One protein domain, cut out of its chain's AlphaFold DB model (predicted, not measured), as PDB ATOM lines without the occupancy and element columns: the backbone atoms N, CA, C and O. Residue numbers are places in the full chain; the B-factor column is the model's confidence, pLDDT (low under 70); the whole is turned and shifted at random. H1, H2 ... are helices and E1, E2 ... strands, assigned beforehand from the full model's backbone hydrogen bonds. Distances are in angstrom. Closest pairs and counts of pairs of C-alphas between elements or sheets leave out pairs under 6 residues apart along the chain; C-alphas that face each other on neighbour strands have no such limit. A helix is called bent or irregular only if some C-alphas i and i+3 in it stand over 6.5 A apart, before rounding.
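This is residues 16 to 116 and 209 to 230 of the 230 residues of an uncharacterized protein of marine sediment metagenome (UniProt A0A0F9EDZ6). One very long, nearly straight helix, H1, makes the long axis of a rod; H2 folds back along its second arm, H1b, as a helical hairpin, and H2 leads into a small strand hairpin, E1 and E2, beside the first arm, H1a. H3 packs on H1a away from that strand hairpin, while residues 16 to 25 of H1 stick out free at one end. The printed part has 123 residues, with three named helices and two named strands in the order H1, H2, E1, E2, H3. The two-stranded sheet is antiparallel, and the class is mostly helix. The whole is loose, with a radius of gyration of the C-alphas of 19.5 A and spans of 70 by 30 by 21 A.

Start at the sheet, where E1, residues 92 to 94, and E2, residues 99 to 101, form an antiparallel hairpin at 166 degrees. Look there for N 92 and O 101, 2.9 A apart, and N 101 and O 92, 2.8 A apart, both within hydrogen-bond range. H1, residues 16 to 60, was assigned as one helix by its hydrogen bonds but is bent: C-alphas 40 and 43 are 6.8 A apart, and its arms H1a, residues 16 to 40, and H1b, residues 43 to 60, stand at a shallow tilt of 21 degrees. The closest C-alphas of H1a and E1 are those of Ala 35 and Phe 93, 6.4 A apart. H3, residues 214 to 225, touches H1a at a steep tilt of 39 degrees, opposite ways, closest at the C-alphas of Asn 33 and Ala 220, 5.0 A. H1b and H2, residues 72 to 90, touch as a helical hairpin, at a shallow tilt of 24 degrees, opposite ways, closest at the C-alphas of Ser 58 and Pro 72, 5.6 A. H2 is irregular, with C-alphas 74 and 77 7.7 A apart, and has a kink of 32 degrees near residue 79. H2 and H3 are apart. Every O i to N i+4 pair is within hydrogen-bond range in H1a, H1b and H3, and 13 of 15 are in H2.

Find C-alpha 16 at (0.782, 13.599, -19.169); from there H1a runs 36.0 A. H1b covers 26.2 A and ends at C-alpha 60, (5.452, -37.906, -56.343). H2 is 24.8 A long, E1 6.3 A and E2 6.5 A. H3 runs 16.4 A to C-alpha 225 at (-7.335, -1.413, -29.825).

The C-alphas of Ala 16 and Ser 65, the two farthest apart, are 70.9 A from each other. Residues 117 to 208 are not printed, and C-alphas 116 and 209 lie 30.1 A apart across the cut. H1 to H2 is a long link. Look for low confidence at residues 113 to 116, under 70; the mean pLDDT of the printed part is 87.2.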
ATOM      1  N   ALA A  16      -0.320  14.181 -18.407       80.75
ATOM      2  CA  ALA A  16       0.782  13.599 -19.169       80.75
ATOM      3  C   ALA A  16       1.218  12.244 -18.582       80.75
ATOM      4  O   ALA A  16       1.261  11.255 -19.307       80.75
ATOM      5  N   ALA A  17       1.416  12.160 -17.260       83.56
ATOM      6  CA  ALA A  17       1.768  10.905 -16.589       83.56
ATOM      7  C   ALA A  17       0.681   9.820 -16.732       83.56
ATOM      8  O   ALA A  17       0.982   8.634 -16.882       83.56
ATOM      9  N   LEU A  18      -0.600  10.203 -16.701       85.75
ATOM     10  CA  LEU A  18      -1.704   9.276 -16.955       85.75
ATOM     11  C   LEU A  18      -1.723   8.806 -18.417       85.75
ATOM     12  O   LEU A  18      -1.905   7.615 -18.670       85.75
ATOM     13  N   ALA A  19      -1.509   9.715 -19.370       82.88
ATOM     14  CA  ALA A  19      -1.431   9.381 -20.788       82.88
ATOM     15  C   ALA A  19      -0.284   8.399 -21.073       82.88
ATOM     16  O   ALA A  19      -0.505   7.398 -21.751       82.88
ATOM     17  N   GLU A  20       0.898   8.616 -20.491       85.44
ATOM     18  CA  GLU A  20       2.033   7.687 -20.585       85.44
ATOM     19  C   GLU A  20       1.672   6.293 -20.066       85.44
ATOM     20  O   GLU A  20       1.874   5.301 -20.766       85.44
ATOM     21  N   ARG A  21       1.054   6.197 -18.879       88.25
ATOM     22  CA  ARG A  21       0.611   4.906 -18.319       88.25
ATOM     23  C   ARG A  21      -0.384   4.186 -19.230       88.25
ATOM     24  O   ARG A  21      -0.280   2.973 -19.406       88.25
ATOM     25  N   ILE A  22      -1.331   4.918 -19.820       84.81
ATOM     26  CA  ILE A  22      -2.315   4.360 -20.759       84.81
ATOM     27  C   ILE A  22      -1.627   3.854 -22.030       84.81
ATOM     28  O   ILE A  22      -1.947   2.763 -22.500       84.81
ATOM     29  N   ILE A  23      -0.684   4.621 -22.580       85.75
ATOM     30  CA  ILE A  23       0.067   4.239 -23.780       85.75
ATOM     31  C   ILE A  23       0.871   2.966 -23.512       85.75
ATOM     32  O   ILE A  23       0.738   2.002 -24.262       85.75
ATOM     33  N   VAL A  24       1.619   2.914 -22.407       87.62
ATOM     34  CA  VAL A  24       2.406   1.733 -22.013       87.62
ATOM     35  C   VAL A  24       1.512   0.501 -21.845       87.62
ATOM     36  O   VAL A  24       1.827  -0.570 -22.362       87.62
ATOM     37  N   ALA A  25       0.363   0.640 -21.177       86.00
ATOM     38  CA  ALA A  25      -0.578  -0.465 -21.006       86.00
ATOM     39  C   ALA A  25      -1.145  -0.966 -22.346       86.00
ATOM     40  O   ALA A  25      -1.257  -2.176 -22.555       86.00
ATOM     41  N   LYS A  26      -1.470  -0.053 -23.271       84.69
ATOM     42  CA  LYS A  26      -1.963  -0.404 -24.611       84.69
ATOM     43  C   LYS A  26      -0.895  -1.087 -25.462       84.69
ATOM     44  O   LYS A  26      -1.212  -2.082 -26.105       84.69
ATOM     45  N   LEU A  27       0.347  -0.606 -25.436       84.94
ATOM     46  CA  LEU A  27       1.464  -1.233 -26.152       84.94
ATOM     47  C   LEU A  27       1.702  -2.662 -25.656       84.94
ATOM     48  O   LEU A  27       1.718  -3.596 -26.452       84.94
ATOM     49  N   LYS A  28       1.722  -2.860 -24.333       87.56
ATOM     50  CA  LYS A  28       1.846  -4.195 -23.733       87.56
ATOM     51  C   LYS A  28       0.709  -5.137 -24.139       87.56
ATOM     52  O   LYS A  28       0.925  -6.335 -24.318       87.56
ATOM     53  N   LEU A  29      -0.516  -4.622 -24.272       88.25
ATOM     54  CA  LEU A  29      -1.652  -5.416 -24.747       88.25
ATOM     55  C   LEU A  29      -1.489  -5.817 -26.220       88.25
ATOM     56  O   LEU A  29      -1.748  -6.971 -26.556       88.25
ATOM     57  N   VAL A  30      -1.031  -4.898 -27.075       88.06
ATOM     58  CA  VAL A  30      -0.720  -5.184 -28.485       88.06
ATOM     59  C   VAL A  30       0.337  -6.281 -28.584       88.06
ATOM     60  O   VAL A  30       0.098  -7.281 -29.253       88.06
ATOM     61  N   GLU A  31       1.456  -6.145 -27.874       89.50
ATOM     62  CA  GLU A  31       2.549  -7.127 -27.875       89.50
ATOM     63  C   GLU A  31       2.085  -8.521 -27.440       89.50
ATOM     64  O   GLU A  31       2.397  -9.517 -28.091       89.50
ATOM     65  N   ASN A  32       1.314  -8.603 -26.352       90.94
ATOM     66  CA  ASN A  32       0.807  -9.882 -25.860       90.94
ATOM     67  C   ASN A  32      -0.174 -10.523 -26.848       90.94
ATOM     68  O   ASN A  32      -0.123 -11.734 -27.052       90.94
ATOM     69  N   ASN A  33      -1.038  -9.725 -27.478       92.81
ATOM     70  CA  ASN A  33      -1.958 -10.231 -28.488       92.81
ATOM     71  C   ASN A  33      -1.218 -10.694 -29.746       92.81
ATOM     72  O   ASN A  33      -1.606 -11.705 -30.317       92.81
ATOM     73  N   ILE A  34      -0.167  -9.986 -30.176       90.31
ATOM     74  CA  ILE A  34       0.658 -10.387 -31.325       90.31
ATOM     75  C   ILE A  34       1.307 -11.742 -31.045       90.31
ATOM     76  O   ILE A  34       1.133 -12.663 -31.837       90.31
ATOM     77  N   ALA A  35       1.972 -11.893 -29.897       91.56
ATOM     78  CA  ALA A  35       2.585 -13.162 -29.512       91.56
ATOM     79  C   ALA A  35       1.556 -14.305 -29.471       91.56
ATOM     80  O   ALA A  35       1.782 -15.357 -30.062       91.56
ATOM     81  N   ALA A  36       0.401 -14.071 -28.837       93.12
ATOM     82  CA  ALA A  36      -0.653 -15.075 -28.718       93.12
ATOM     83  C   ALA A  36      -1.203 -15.510 -30.081       93.12
ATOM     84  O   ALA A  36      -1.394 -16.701 -30.310       93.12
ATOM     85  N   ILE A  37      -1.445 -14.567 -30.994       94.50
ATOM     86  CA  ILE A  37      -2.015 -14.881 -32.306       94.50
ATOM     87  C   ILE A  37      -1.004 -15.575 -33.214       94.50
ATOM     88  O   ILE A  37      -1.373 -16.457 -33.984       94.50
ATOM     89  N   ILE A  38       0.274 -15.200 -33.120       92.88
ATOM     90  CA  ILE A  38       1.322 -15.864 -33.889       92.88
ATOM     91  C   ILE A  38       1.426 -17.312 -33.431       92.88
ATOM     92  O   ILE A  38       1.364 -18.215 -34.258       92.88
ATOM     93  N   GLN A  39       1.496 -17.533 -32.120       92.56
ATOM     94  CA  GLN A  39       1.662 -18.867 -31.562       92.56
ATOM     95  C   GLN A  39       0.437 -19.766 -31.778       92.56
ATOM     96  O   GLN A  39       0.594 -20.944 -32.071       92.56
ATOM     97  N   LYS A  40      -0.782 -19.225 -31.645       94.31
ATOM     98  CA  LYS A  40      -2.023 -20.015 -31.733       94.31
ATOM     99  C   LYS A  40      -2.585 -20.157 -33.144       94.31
ATOM    100  O   LYS A  40      -3.400 -21.044 -33.363       94.31
ATOM    101  N   GLU A  41      -2.239 -19.260 -34.066       95.38
ATOM    102  CA  GLU A  41      -2.864 -19.224 -35.395       95.38
ATOM    103  C   GLU A  41      -1.832 -19.183 -36.525       95.38
ATOM    104  O   GLU A  41      -1.902 -20.002 -37.436       95.38
ATOM    105  N   ALA A  42      -0.864 -18.263 -36.476       95.31
ATOM    106  CA  ALA A  42       0.053 -18.070 -37.602       95.31
ATOM    107  C   ALA A  42       1.054 -19.229 -37.763       95.31
ATOM    108  O   ALA A  42       1.268 -19.692 -38.879       95.31
ATOM    109  N   ILE A  43       1.644 -19.713 -36.666       95.62
ATOM    110  CA  ILE A  43       2.568 -20.856 -36.674       95.62
ATOM    111  C   ILE A  43       1.861 -22.140 -37.134       95.62
ATOM    112  O   ILE A  43       2.359 -22.751 -38.078       95.62
ATOM    113  N   PRO A  44       0.697 -22.533 -36.572       96.62
ATOM    114  CA  PRO A  44      -0.057 -23.676 -37.087       96.62
ATOM    115  C   PRO A  44      -0.377 -23.557 -38.578       96.62
ATOM    116  O   PRO A  44      -0.207 -24.517 -39.318       96.62
ATOM    117  N   HIS A  45      -0.755 -22.361 -39.044       97.44
ATOM    118  CA  HIS A  45      -1.007 -22.133 -40.463       97.44
ATOM    119  C   HIS A  45       0.246 -22.330 -41.330       97.44
ATOM    120  O   HIS A  45       0.156 -22.951 -42.386       97.44
ATOM    121  N   LEU A  46       1.414 -21.844 -40.892       96.81
ATOM    122  CA  LEU A  46       2.681 -22.091 -41.587       96.81
ATOM    123  C   LEU A  46       3.013 -23.589 -41.641       96.81
ATOM    124  O   LEU A  46       3.416 -24.084 -42.689       96.81
ATOM    125  N   ILE A  47       2.813 -24.316 -40.538       97.25
ATOM    126  CA  ILE A  47       3.020 -25.769 -40.493       97.25
ATOM    127  C   ILE A  47       2.068 -26.472 -41.464       97.25
ATOM    128  O   ILE A  47       2.505 -27.339 -42.212       97.25
ATOM    129  N   ASP A  48       0.799 -26.072 -41.528       97.44
ATOM    130  CA  ASP A  48      -0.148 -26.642 -42.488       97.44
ATOM    131  C   ASP A  48       0.277 -26.383 -43.946       97.44
ATOM    132  O   ASP A  48       0.157 -27.282 -44.776       97.44
ATOM    133  N   LEU A  49       0.840 -25.209 -44.260       96.94
ATOM    134  CA  LEU A  49       1.419 -24.937 -45.583       96.94
ATOM    135  C   LEU A  49       2.612 -25.856 -45.882       96.94
ATOM    136  O   LEU A  49       2.684 -26.418 -46.973       96.94
ATOM    137  N   ILE A  50       3.512 -26.073 -44.914       95.56
ATOM    138  CA  ILE A  50       4.616 -27.040 -45.053       95.56
ATOM    139  C   ILE A  50       4.054 -28.440 -45.320       95.56
ATOM    140  O   ILE A  50       4.539 -29.136 -46.211       95.56
ATOM    141  N   MET A  51       2.993 -28.837 -44.611       95.56
ATOM    142  CA  MET A  51       2.357 -30.140 -44.799       95.56
ATOM    143  C   MET A  51       1.660 -30.281 -46.159       95.56
ATOM    144  O   MET A  51       1.646 -31.372 -46.714       95.56
ATOM    145  N   ILE A  52       1.146 -29.201 -46.751       94.94
ATOM    146  CA  ILE A  52       0.638 -29.225 -48.133       94.94
ATOM    147  C   ILE A  52       1.777 -29.509 -49.121       94.94
ATOM    148  O   ILE A  52       1.624 -30.323 -50.029       94.94
ATOM    149  N   GLN A  53       2.935 -28.866 -48.952       92.12
ATOM    150  CA  GLN A  53       4.098 -29.124 -49.811       92.12
ATOM    151  C   GLN A  53       4.673 -30.530 -49.579       92.12
ATOM    152  O   GLN A  53       5.129 -31.188 -50.514       92.12
ATOM    153  N   TYR A  54       4.598 -31.016 -48.344       90.94
ATOM    154  CA  TYR A  54       4.923 -32.385 -47.978       90.94
ATOM    155  C   TYR A  54       4.010 -33.417 -48.654       90.94
ATOM    156  O   TYR A  54       4.472 -34.447 -49.141       90.94
ATOM    157  N   ASP A  55       2.711 -33.144 -48.736       90.50
ATOM    158  CA  ASP A  55       1.767 -34.052 -49.385       90.50
ATOM    159  C   ASP A  55       2.087 -34.196 -50.885       90.50
ATOM    160  O   ASP A  55       2.034 -35.303 -51.419       90.50
ATOM    161  N   LYS A  56       2.600 -33.143 -51.536       87.25
ATOM    162  CA  LYS A  56       3.134 -33.224 -52.912       87.25
ATOM    163  C   LYS A  56       4.361 -34.136 -53.033       87.25
ATOM    164  O   LYS A  56       4.571 -34.745 -54.083       87.25
ATOM    165  N   LEU A  57       5.202 -34.236 -51.993       83.25
ATOM    166  CA  LEU A  57       6.289 -35.226 -51.960       83.25
ATOM    167  C   LEU A  57       5.702 -36.641 -51.973       83.25
ATOM    168  O   LEU A  57       6.160 -37.472 -52.752       83.25
ATOM    169  N   SER A  58       4.667 -36.882 -51.169       78.88
ATOM    170  CA  SER A  58       3.969 -38.171 -51.122       78.88
ATOM    171  C   SER A  58       3.320 -38.522 -52.466       78.88
ATOM    172  O   SER A  58       3.496 -39.635 -52.950       78.88
ATOM    173  N   GLU A  59       2.660 -37.566 -53.126       83.75
ATOM    174  CA  GLU A  59       2.083 -37.751 -54.470       83.75
ATOM    175  C   GLU A  59       3.140 -38.126 -55.516       83.75
ATOM    176  O   GLU A  59       2.915 -38.989 -56.360       83.75
ATOM    177  N   ARG A  60       4.336 -37.526 -55.457       80.00
ATOM    178  CA  ARG A  60       5.452 -37.906 -56.343       80.00
ATOM    179  C   ARG A  60       5.973 -39.317 -56.077       80.00
ATOM    180  O   ARG A  60       6.677 -39.870 -56.924       80.00
ATOM    181  N   MET A  61       5.677 -39.864 -54.905       78.31
ATOM    182  CA  MET A  61       6.137 -41.160 -54.425       78.31
ATOM    183  C   MET A  61       5.037 -42.228 -54.496       78.31
ATOM    184  O   MET A  61       5.211 -43.288 -53.905       78.31
ATOM    185  N   ASP A  62       3.972 -41.999 -55.283       71.31
ATOM    186  CA  ASP A  62       2.821 -42.907 -55.467       71.31
ATOM    187  C   ASP A  62       3.184 -44.345 -55.879       71.31
ATOM    188  O   ASP A  62       2.389 -45.270 -55.723       71.31
ATOM    189  N   LYS A  63       4.398 -44.543 -56.403       70.62
ATOM    190  CA  LYS A  63       4.930 -45.848 -56.806       70.62
ATOM    191  C   LYS A  63       5.449 -46.681 -55.641       70.62
ATOM    192  O   LYS A  63       5.717 -47.866 -55.842       70.62
ATOM    193  N   LEU A  64       5.673 -46.082 -54.471       77.94
ATOM    194  CA  LEU A  64       6.017 -46.835 -53.273       77.94
ATOM    195  C   LEU A  64       4.750 -47.461 -52.697       77.94
ATOM    196  O   LEU A  64       3.706 -46.823 -52.624       77.94
ATOM    197  N   SER A  65       4.857 -48.718 -52.273       77.31
ATOM    198  CA  SER A  65       3.782 -49.375 -51.530       77.31
ATOM    199  C   SER A  65       3.492 -48.608 -50.234       77.31
ATOM    200  O   SER A  65       4.409 -48.062 -49.617       77.31
ATOM    201  N   ASP A  66       2.244 -48.626 -49.769       76.19
ATOM    202  CA  ASP A  66       1.880 -48.142 -48.427       76.19
ATOM    203  C   ASP A  66       2.550 -48.969 -47.313       76.19
ATOM    204  O   ASP A  66       2.652 -48.530 -46.169       76.19
ATOM    205  N   GLU A  67       3.034 -50.168 -47.650       74.50
ATOM    206  CA  GLU A  67       3.818 -51.029 -46.763       74.50
ATOM    207  C   GLU A  67       5.329 -50.758 -46.845       74.50
ATOM    208  O   GLU A  67       6.086 -51.289 -46.027       74.50
ATOM    209  N   ASP A  68       5.789 -49.956 -47.817       76.75
ATOM    210  CA  ASP A  68       7.199 -49.586 -47.907       76.75
ATOM    211  C   ASP A  68       7.531 -48.670 -46.729       76.75
ATOM    212  O   ASP A  68       7.045 -47.540 -46.672       76.75
ATOM    213  N   PRO A  69       8.375 -49.111 -45.785       76.31
ATOM    214  CA  PRO A  69       8.615 -48.353 -44.575       76.31
ATOM    215  C   PRO A  69       9.319 -47.024 -44.838       76.31
ATOM    216  O   PRO A  69       9.367 -46.234 -43.904       76.31
ATOM    217  N   THR A  70       9.866 -46.807 -46.045       78.94
ATOM    218  CA  THR A  70      10.494 -45.571 -46.532       78.94
ATOM    219  C   THR A  70       9.504 -44.594 -47.189       78.94
ATOM    220  O   THR A  70       9.917 -43.540 -47.680       78.94
ATOM    221  N   ASN A  71       8.210 -44.915 -47.224       82.12
ATOM    222  CA  ASN A  71       7.180 -44.071 -47.818       82.12
ATOM    223  C   ASN A  71       6.847 -42.859 -46.914       82.12
ATOM    224  O   ASN A  71       6.425 -43.054 -45.768       82.12
ATOM    225  N   PRO A  72       6.953 -41.604 -47.410       83.31
ATOM    226  CA  PRO A  72       6.598 -40.399 -46.656       83.31
ATOM    227  C   PRO A  72       5.199 -40.413 -46.044       83.31
ATOM    228  O   PRO A  72       4.995 -39.887 -44.945       83.31
ATOM    229  N   VAL A  73       4.226 -41.043 -46.699       86.31
ATOM    230  CA  VAL A  73       2.847 -41.107 -46.194       86.31
ATOM    231  C   VAL A  73       2.803 -41.676 -44.773       86.31
ATOM    232  O   VAL A  73       2.085 -41.149 -43.920       86.31
ATOM    233  N   ILE A  74       3.633 -42.683 -44.485       84.81
ATOM    234  CA  ILE A  74       3.669 -43.378 -43.192       84.81
ATOM    235  C   ILE A  74       4.059 -42.430 -42.054       84.81
ATOM    236  O   ILE A  74       3.591 -42.584 -40.926       84.81
ATOM    237  N   TRP A  75       4.896 -41.428 -42.326       86.12
ATOM    238  CA  TRP A  75       5.487 -40.584 -41.282       86.12
ATOM    239  C   TRP A  75       4.978 -39.152 -41.291       86.12
ATOM    240  O   TRP A  75       5.442 -38.332 -40.498       86.12
ATOM    241  N   ARG A  76       3.992 -38.857 -42.142       90.75
ATOM    242  CA  ARG A  76       3.338 -37.551 -42.243       90.75
ATOM    243  C   ARG A  76       2.955 -36.980 -40.875       90.75
ATOM    244  O   ARG A  76       3.242 -35.821 -40.591       90.75
ATOM    245  N   GLY A  77       2.309 -37.797 -40.037       91.81
ATOM    246  CA  GLY A  77       1.891 -37.402 -38.688       91.81
ATOM    247  C   GLY A  77       3.086 -37.066 -37.798       91.81
ATOM    248  O   GLY A  77       3.175 -35.961 -37.280       91.81
ATOM    249  N   THR A  78       4.063 -37.972 -37.717       91.19
ATOM    250  CA  THR A  78       5.281 -37.774 -36.919       91.19
ATOM    251  C   THR A  78       6.079 -36.544 -37.353       91.19
ATOM    252  O   THR A  78       6.641 -35.849 -36.509       91.19
ATOM    253  N   PHE A  79       6.132 -36.259 -38.656       92.25
ATOM    254  CA  PHE A  79       6.784 -35.062 -39.177       92.25
ATOM    255  C   PHE A  79       6.055 -33.789 -38.738       92.25
ATOM    256  O   PHE A  79       6.697 -32.886 -38.201       92.25
ATOM    257  N   LYS A  80       4.721 -33.743 -38.872       95.19
ATOM    258  CA  LYS A  80       3.909 -32.616 -38.389       95.19
ATOM    259  C   LYS A  80       4.102 -32.385 -36.889       95.19
ATOM    260  O   LYS A  80       4.413 -31.264 -36.493       95.19
ATOM    261  N   ASP A  81       3.990 -33.439 -36.083       93.81
ATOM    262  CA  ASP A  81       4.145 -33.360 -34.627       93.81
ATOM    263  C   ASP A  81       5.511 -32.771 -34.245       93.81
ATOM    264  O   ASP A  81       5.622 -31.978 -33.310       93.81
ATOM    265  N   LYS A  82       6.566 -33.108 -35.000       92.56
ATOM    266  CA  LYS A  82       7.905 -32.564 -34.761       92.56
ATOM    267  C   LYS A  82       8.074 -31.115 -35.168       92.56
ATOM    268  O   LYS A  82       8.753 -30.390 -34.447       92.56
ATOM    269  N   LEU A  83       7.447 -30.677 -36.257       95.00
ATOM    270  CA  LEU A  83       7.419 -29.257 -36.609       95.00
ATOM    271  C   LEU A  83       6.690 -28.440 -35.535       95.00
ATOM    272  O   LEU A  83       7.142 -27.357 -35.175       95.00
ATOM    273  N   GLU A  84       5.590 -28.963 -34.989       94.94
ATOM    274  CA  GLU A  84       4.854 -28.316 -33.896       94.94
ATOM    275  C   GLU A  84       5.683 -28.257 -32.605       94.94
ATOM    276  O   GLU A  84       5.739 -27.214 -31.947       94.94
ATOM    277  N   GLU A  85       6.373 -29.349 -32.266       94.38
ATOM    278  CA  GLU A  85       7.294 -29.408 -31.130       94.38
ATOM    279  C   GLU A  85       8.448 -28.406 -31.277       94.38
ATOM    280  O   GLU A  85       8.720 -27.640 -30.350       94.38
ATOM    281  N   GLU A  86       9.111 -28.379 -32.435       94.75
ATOM    282  CA  GLU A  86      10.215 -27.459 -32.717       94.75
ATOM    283  C   GLU A  86       9.739 -26.003 -32.677       94.75
ATOM    284  O   GLU A  86      10.372 -25.160 -32.036       94.75
ATOM    285  N   ALA A  87       8.578 -25.704 -33.262       94.50
ATOM    286  CA  ALA A  87       8.000 -24.368 -33.214       94.50
ATOM    287  C   ALA A  87       7.724 -23.907 -31.779       94.50
ATOM    288  O   ALA A  87       7.999 -22.759 -31.425       94.50
ATOM    289  N   ALA A  88       7.198 -24.800 -30.936       92.19
ATOM    290  CA  ALA A  88       6.925 -24.499 -29.536       92.19
ATOM    291  C   ALA A  88       8.207 -24.204 -28.738       92.19
ATOM    292  O   ALA A  88       8.166 -23.403 -27.802       92.19
ATOM    293  N   GLN A  89       9.331 -24.827 -29.103       93.69
ATOM    294  CA  GLN A  89      10.618 -24.655 -28.423       93.69
ATOM    295  C   GLN A  89      11.424 -23.454 -28.933       93.69
ATOM    296  O   GLN A  89      12.163 -22.841 -28.162       93.69
ATOM    297  N   THR A  90      11.298 -23.113 -30.215       93.81
ATOM    298  CA  THR A  90      12.172 -22.128 -30.874       93.81
ATOM    299  C   THR A  90      11.506 -20.773 -31.098       93.81
ATOM    300  O   THR A  90      12.196 -19.790 -31.379       93.81
ATOM    301  N   PHE A  91      10.179 -20.685 -30.954       93.25
ATOM    302  CA  PHE A  91       9.456 -19.432 -31.124       93.25
ATOM    303  C   PHE A  91       9.883 -18.380 -30.094       93.25
ATOM    304  O   PHE A  91       9.733 -18.547 -28.882       93.25
ATOM    305  N   ILE A  92      10.343 -17.236 -30.597       91.81
ATOM    306  CA  ILE A  92      10.697 -16.072 -29.790       91.81
ATOM    307  C   ILE A  92      10.069 -14.830 -30.416       91.81
ATOM    308  O   ILE A  92      10.281 -14.530 -31.591       91.81
ATOM    309  N   PHE A  93       9.353 -14.055 -29.603       89.38
ATOM    310  CA  PHE A  93       8.936 -12.700 -29.951       89.38
ATOM    311  C   PHE A  93       9.689 -11.688 -29.087       89.38
ATOM    312  O   PHE A  93       9.409 -11.539 -27.894       89.38
ATOM    313  N   ASP A  94      10.653 -10.995 -29.693       87.88
ATOM    314  CA  ASP A  94      11.355  -9.890 -29.053       87.88
ATOM    315  C   ASP A  94      10.470  -8.642 -29.099       87.88
ATOM    316  O   ASP A  94      10.303  -7.987 -30.128       87.88
ATOM    317  N   LYS A  95       9.903  -8.314 -27.939       81.62
ATOM    318  CA  LYS A  95       8.978  -7.192 -27.762       81.62
ATOM    319  C   LYS A  95       9.647  -5.831 -27.952       81.62
ATOM    320  O   LYS A  95       8.963  -4.867 -28.270       81.62
ATOM    321  N   THR A  96      10.962  -5.736 -27.756       80.94
ATOM    322  CA  THR A  96      11.696  -4.469 -27.851       80.94
ATOM    323  C   THR A  96      12.023  -4.123 -29.299       80.94
ATOM    324  O   THR A  96      11.887  -2.967 -29.694       80.94
ATOM    325  N   SER A  97      12.430  -5.113 -30.095       84.31
ATOM    326  CA  SER A  97      12.751  -4.926 -31.518       84.31
ATOM    327  C   SER A  97      11.574  -5.197 -32.459       84.31
ATOM    328  O   SER A  97      11.619  -4.812 -33.625       84.31
ATOM    329  N   GLY A  98      10.522  -5.865 -31.975       80.69
ATOM    330  CA  GLY A  98       9.413  -6.345 -32.800       80.69
ATOM    331  C   GLY A  98       9.784  -7.544 -33.680       80.69
ATOM    332  O   GLY A  98       9.016  -7.896 -34.574       80.69
ATOM    333  N   ILE A  99      10.950  -8.158 -33.456       88.06
ATOM    334  CA  ILE A  99      11.441  -9.293 -34.240       88.06
ATOM    335  C   ILE A  99      10.766 -10.583 -33.770       88.06
ATOM    336  O   ILE A  99      10.699 -10.882 -32.576       88.06
ATOM    337  N   ILE A 100      10.317 -11.380 -34.737       86.88
ATOM    338  CA  ILE A 100       9.844 -12.749 -34.537       86.88
ATOM    339  C   ILE A 100      10.935 -13.690 -35.041       86.88
ATOM    340  O   ILE A 100      11.410 -13.530 -36.164       86.88
ATOM    341  N   LYS A 101      11.332 -14.658 -34.214       91.75
ATOM    342  CA  LYS A 101      12.244 -15.743 -34.584       91.75
ATOM    343  C   LYS A 101      11.521 -17.074 -34.427       91.75
ATOM    344  O   LYS A 101      10.764 -17.254 -33.474       91.75
ATOM    345  N   LEU A 102      11.752 -17.967 -35.375       92.19
ATOM    346  CA  LEU A 102      11.181 -19.304 -35.436       92.19
ATOM    347  C   LEU A 102      12.146 -20.169 -36.245       92.19
ATOM    348  O   LEU A 102      12.519 -19.765 -37.346       92.19
ATOM    349  N   ASN A 103      12.512 -21.330 -35.711       91.06
ATOM    350  CA  ASN A 103      13.253 -22.344 -36.451       91.06
ATOM    351  C   ASN A 103      12.314 -23.524 -36.716       91.06
ATOM    352  O   ASN A 103      11.499 -23.879 -35.863       91.06
ATOM    353  N   LEU A 104      12.392 -24.069 -37.924       91.19
ATOM    354  CA  LEU A 104      11.608 -25.214 -38.366       91.19
ATOM    355  C   LEU A 104      12.467 -26.074 -39.283       91.19
ATOM    356  O   LEU A 104      13.128 -25.549 -40.182       91.19
ATOM    357  N   GLY A 105      12.393 -27.386 -39.096       86.75
ATOM    358  CA  GLY A 105      13.083 -28.351 -39.934       86.75
ATOM    359  C   GLY A 105      14.575 -28.458 -39.642       86.75
ATOM    360  O   GLY A 105      15.327 -28.887 -40.521       86.75
ATOM    361  N   GLU A 106      15.039 -28.087 -38.443       87.88
ATOM    362  CA  GLU A 106      16.426 -28.349 -38.075       87.88
ATOM    363  C   GLU A 106      16.711 -29.855 -38.147       87.88
ATOM    364  O   GLU A 106      16.008 -30.683 -37.562       87.88
ATOM    365  N   LYS A 107      17.791 -30.226 -38.846       84.94
ATOM    366  CA  LYS A 107      18.189 -31.629 -39.045       84.94
ATOM    367  C   LYS A 107      18.223 -32.416 -37.735       84.94
ATOM    368  O   LYS A 107      17.690 -33.517 -37.676       84.94
ATOM    369  N   SER A 108      18.772 -31.820 -36.677       81.19
ATOM    370  CA  SER A 108      18.826 -32.411 -35.337       81.19
ATOM    371  C   SER A 108      17.445 -32.672 -34.730       81.19
ATOM    372  O   SER A 108      17.262 -33.699 -34.080       81.19
ATOM    373  N   PHE A 109      16.466 -31.793 -34.960       83.50
ATOM    374  CA  PHE A 109      15.074 -31.993 -34.532       83.50
ATOM    375  C   PHE A 109      14.380 -33.095 -35.332       83.50
ATOM    376  O   PHE A 109      13.617 -33.888 -34.777       83.50
ATOM    377  N   LEU A 110      14.720 -33.209 -36.615       82.69
ATOM    378  CA  LEU A 110      14.304 -34.304 -37.491       82.69
ATOM    379  C   LEU A 110      15.136 -35.585 -37.275       82.69
ATOM    380  O   LEU A 110      15.052 -36.533 -38.051       82.69
ATOM    381  N   GLY A 111      15.934 -35.649 -36.206       73.56
ATOM    382  CA  GLY A 111      16.692 -36.837 -35.813       73.56
ATOM    383  C   GLY A 111      17.931 -37.124 -36.663       73.56
ATOM    384  O   GLY A 111      18.564 -38.155 -36.464       73.56
ATOM    385  N   TYR A 112      18.294 -36.233 -37.585       71.12
ATOM    386  CA  TYR A 112      19.475 -36.348 -38.434       71.12
ATOM    387  C   TYR A 112      20.712 -35.742 -37.750       71.12
ATOM    388  O   TYR A 112      20.722 -34.571 -37.360       71.12
ATOM    389  N   GLY A 113      21.767 -36.546 -37.598       65.19
ATOM    390  CA  GLY A 113      23.043 -36.143 -36.999       65.19
ATOM    391  C   GLY A 113      24.030 -35.501 -37.987       65.19
ATOM    392  O   GLY A 113      23.826 -35.502 -39.194       65.19
ATOM    393  N   ALA A 114      25.138 -34.953 -37.476       51.75
ATOM    394  CA  ALA A 114      26.192 -34.345 -38.305       51.75
ATOM    395  C   ALA A 114      27.021 -35.367 -39.115       51.75
ATOM    396  O   ALA A 114      27.643 -35.004 -40.111       51.75
ATOM    397  N   ALA A 115      27.030 -36.636 -38.697       53.72
ATOM    398  CA  ALA A 115      27.505 -37.756 -39.503       53.72
ATOM    399  C   ALA A 115      26.292 -38.441 -40.153       53.72
ATOM    400  O   ALA A 115      25.239 -38.469 -39.510       53.72
ATOM    401  N   PRO A 116      26.412 -39.005 -41.374       52.28
ATOM    402  CA  PRO A 116      25.342 -39.794 -41.972       52.28
ATOM    403  C   PRO A 116      24.956 -40.899 -40.994       52.28
ATOM    404  O   PRO A 116      25.733 -41.825 -40.764       52.28
ATOM    405  N   ASN A 209       6.831 -18.849 -49.229       93.44
ATOM    406  CA  ASN A 209       6.340 -18.015 -50.330       93.44
ATOM    407  C   ASN A 209       4.818 -17.809 -50.262       93.44
ATOM    408  O   ASN A 209       4.318 -16.746 -50.634       93.44
ATOM    409  N   GLU A 210       4.083 -18.808 -49.773       93.50
ATOM    410  CA  GLU A 210       2.628 -18.751 -49.597       93.50
ATOM    411  C   GLU A 210       2.213 -18.084 -48.269       93.50
ATOM    412  O   GLU A 210       1.107 -17.548 -48.143       93.50
ATOM    413  N   PHE A 211       3.095 -18.077 -47.268       95.56
ATOM    414  CA  PHE A 211       2.778 -17.601 -45.929       95.56
ATOM    415  C   PHE A 211       2.710 -16.070 -45.828       95.56
ATOM    416  O   PHE A 211       3.683 -15.344 -46.036       95.56
ATOM    417  N   ASN A 212       1.557 -15.555 -45.386       94.06
ATOM    418  CA  ASN A 212       1.352 -14.128 -45.148       94.06
ATOM    419  C   ASN A 212       1.027 -13.837 -43.678       94.06
ATOM    420  O   ASN A 212      -0.083 -14.085 -43.208       94.06
ATOM    421  N   ILE A 213       1.967 -13.212 -42.965       91.69
ATOM    422  CA  ILE A 213       1.807 -12.899 -41.537       91.69
ATOM    423  C   ILE A 213       0.908 -11.679 -41.254       91.69
ATOM    424  O   ILE A 213       0.385 -11.513 -40.148       91.69
ATOM    425  N   ARG A 214       0.698 -10.797 -42.241       93.19
ATOM    426  CA  ARG A 214       0.023  -9.500 -42.043       93.19
ATOM    427  C   ARG A 214      -1.419  -9.621 -41.512       93.19
ATOM    428  O   ARG A 214      -1.767  -8.840 -40.620       93.19
ATOM    429  N   PRO A 215      -2.277 -10.544 -41.994       95.62
ATOM    430  CA  PRO A 215      -3.634 -10.710 -41.468       95.62
ATOM    431  C   PRO A 215      -3.664 -11.035 -39.970       95.62
ATOM    432  O   PRO A 215      -4.478 -10.466 -39.237       95.62
ATOM    433  N   PHE A 216      -2.738 -11.875 -39.504       93.88
ATOM    434  CA  PHE A 216      -2.614 -12.267 -38.101       93.88
ATOM    435  C   PHE A 216      -2.241 -11.067 -37.224       93.88
ATOM    436  O   PHE A 216      -2.956 -10.735 -36.277       93.88
ATOM    437  N   VAL A 217      -1.198 -10.320 -37.602       90.56
ATOM    438  CA  VAL A 217      -0.776  -9.105 -36.878       90.56
ATOM    439  C   VAL A 217      -1.901  -8.066 -36.823       90.56
ATOM    440  O   VAL A 217      -2.196  -7.512 -35.762       90.56
ATOM    441  N   ASN A 218      -2.603  -7.843 -37.938       93.12
ATOM    442  CA  ASN A 218      -3.736  -6.916 -37.985       93.12
ATOM    443  C   ASN A 218      -4.868  -7.327 -37.033       93.12
ATOM    444  O   ASN A 218      -5.479  -6.469 -36.389       93.12
ATOM    445  N   LYS A 219      -5.161  -8.627 -36.934       93.25
ATOM    446  CA  LYS A 219      -6.169  -9.161 -36.011       93.25
ATOM    447  C   LYS A 219      -5.761  -8.929 -34.549       93.25
ATOM    448  O   LYS A 219      -6.594  -8.462 -33.767       93.25
ATOM    449  N   ALA A 220      -4.489  -9.134 -34.200       90.31
ATOM    450  CA  ALA A 220      -3.963  -8.853 -32.860       90.31
ATOM    451  C   ALA A 220      -4.061  -7.365 -32.477       90.31
ATOM    452  O   ALA A 220      -4.559  -7.033 -31.394       90.31
ATOM    453  N   ILE A 221      -3.658  -6.467 -33.384       88.94
ATOM    454  CA  ILE A 221      -3.740  -5.013 -33.178       88.94
ATOM    455  C   ILE A 221      -5.199  -4.581 -32.996       88.94
ATOM    456  O   ILE A 221      -5.515  -3.875 -32.039       88.94
ATOM    457  N   LYS A 222      -6.116  -5.044 -33.857       91.06
ATOM    458  CA  LYS A 222      -7.552  -4.731 -33.742       91.06
ATOM    459  C   LYS A 222      -8.137  -5.190 -32.405       91.06
ATOM    460  O   LYS A 222      -8.920  -4.456 -31.801       91.06
ATOM    461  N   ALA A 223      -7.766  -6.377 -31.921       89.44
ATOM    462  CA  ALA A 223      -8.206  -6.858 -30.613       89.44
ATOM    463  C   ALA A 223      -7.693  -5.961 -29.476       89.44
ATOM    464  O   ALA A 223      -8.480  -5.554 -28.620       89.44
ATOM    465  N   ALA A 224      -6.416  -5.572 -29.521       87.50
ATOM    466  CA  ALA A 224      -5.811  -4.709 -28.512       87.50
ATOM    467  C   ALA A 224      -6.399  -3.288 -28.516       87.50
ATOM    468  O   ALA A 224      -6.675  -2.729 -27.455       87.50
ATOM    469  N   MET A 225      -6.666  -2.715 -29.695       84.38
ATOM    470  CA  MET A 225      -7.335  -1.413 -29.825       84.38
ATOM    471  C   MET A 225      -8.749  -1.420 -29.230       84.38
ATOM    472  O   MET A 225      -9.180  -0.410 -28.680       84.38
ATOM    473  N   ALA A 226      -9.437  -2.563 -29.288       87.81
ATOM    474  CA  ALA A 226     -10.731  -2.779 -28.643       87.81
ATOM    475  C   ALA A 226     -10.625  -3.121 -27.139       87.81
ATOM    476  O   ALA A 226     -11.634  -3.448 -26.522       87.81
ATOM    477  N   GLY A 227      -9.422  -3.097 -26.549       82.50
ATOM    478  CA  GLY A 227      -9.190  -3.447 -25.144       82.50
ATOM    479  C   GLY A 227      -9.319  -4.942 -24.831       82.50
ATOM    480  O   GLY A 227      -9.403  -5.312 -23.663       82.50
ATOM    481  N   ARG A 228      -9.344  -5.810 -25.850       85.94
ATOM    482  CA  ARG A 228      -9.497  -7.263 -25.694       85.94
ATOM    483  C   ARG A 228      -8.142  -7.960 -25.658       85.94
ATOM    484  O   ARG A 228      -7.254  -7.632 -26.444       85.94
ATOM    485  N   LYS A 229      -8.017  -8.958 -24.782       86.62
ATOM    486  CA  LYS A 229      -6.884  -9.889 -24.718       86.62
ATOM    487  C   LYS A 229      -7.227 -11.173 -25.485       86.62
ATOM    488  O   LYS A 229      -8.364 -11.632 -25.380       86.62
ATOM    489  N   LEU A 230      -6.271 -11.708 -26.245       82.88
ATOM    490  CA  LEU A 230      -6.371 -12.977 -26.991       82.88
ATOM    491  C   LEU A 230      -5.582 -14.118 -26.316       82.88
ATOM    492  O   LEU A 230      -4.735 -13.820 -25.444       82.88
TER     493      LEU A 230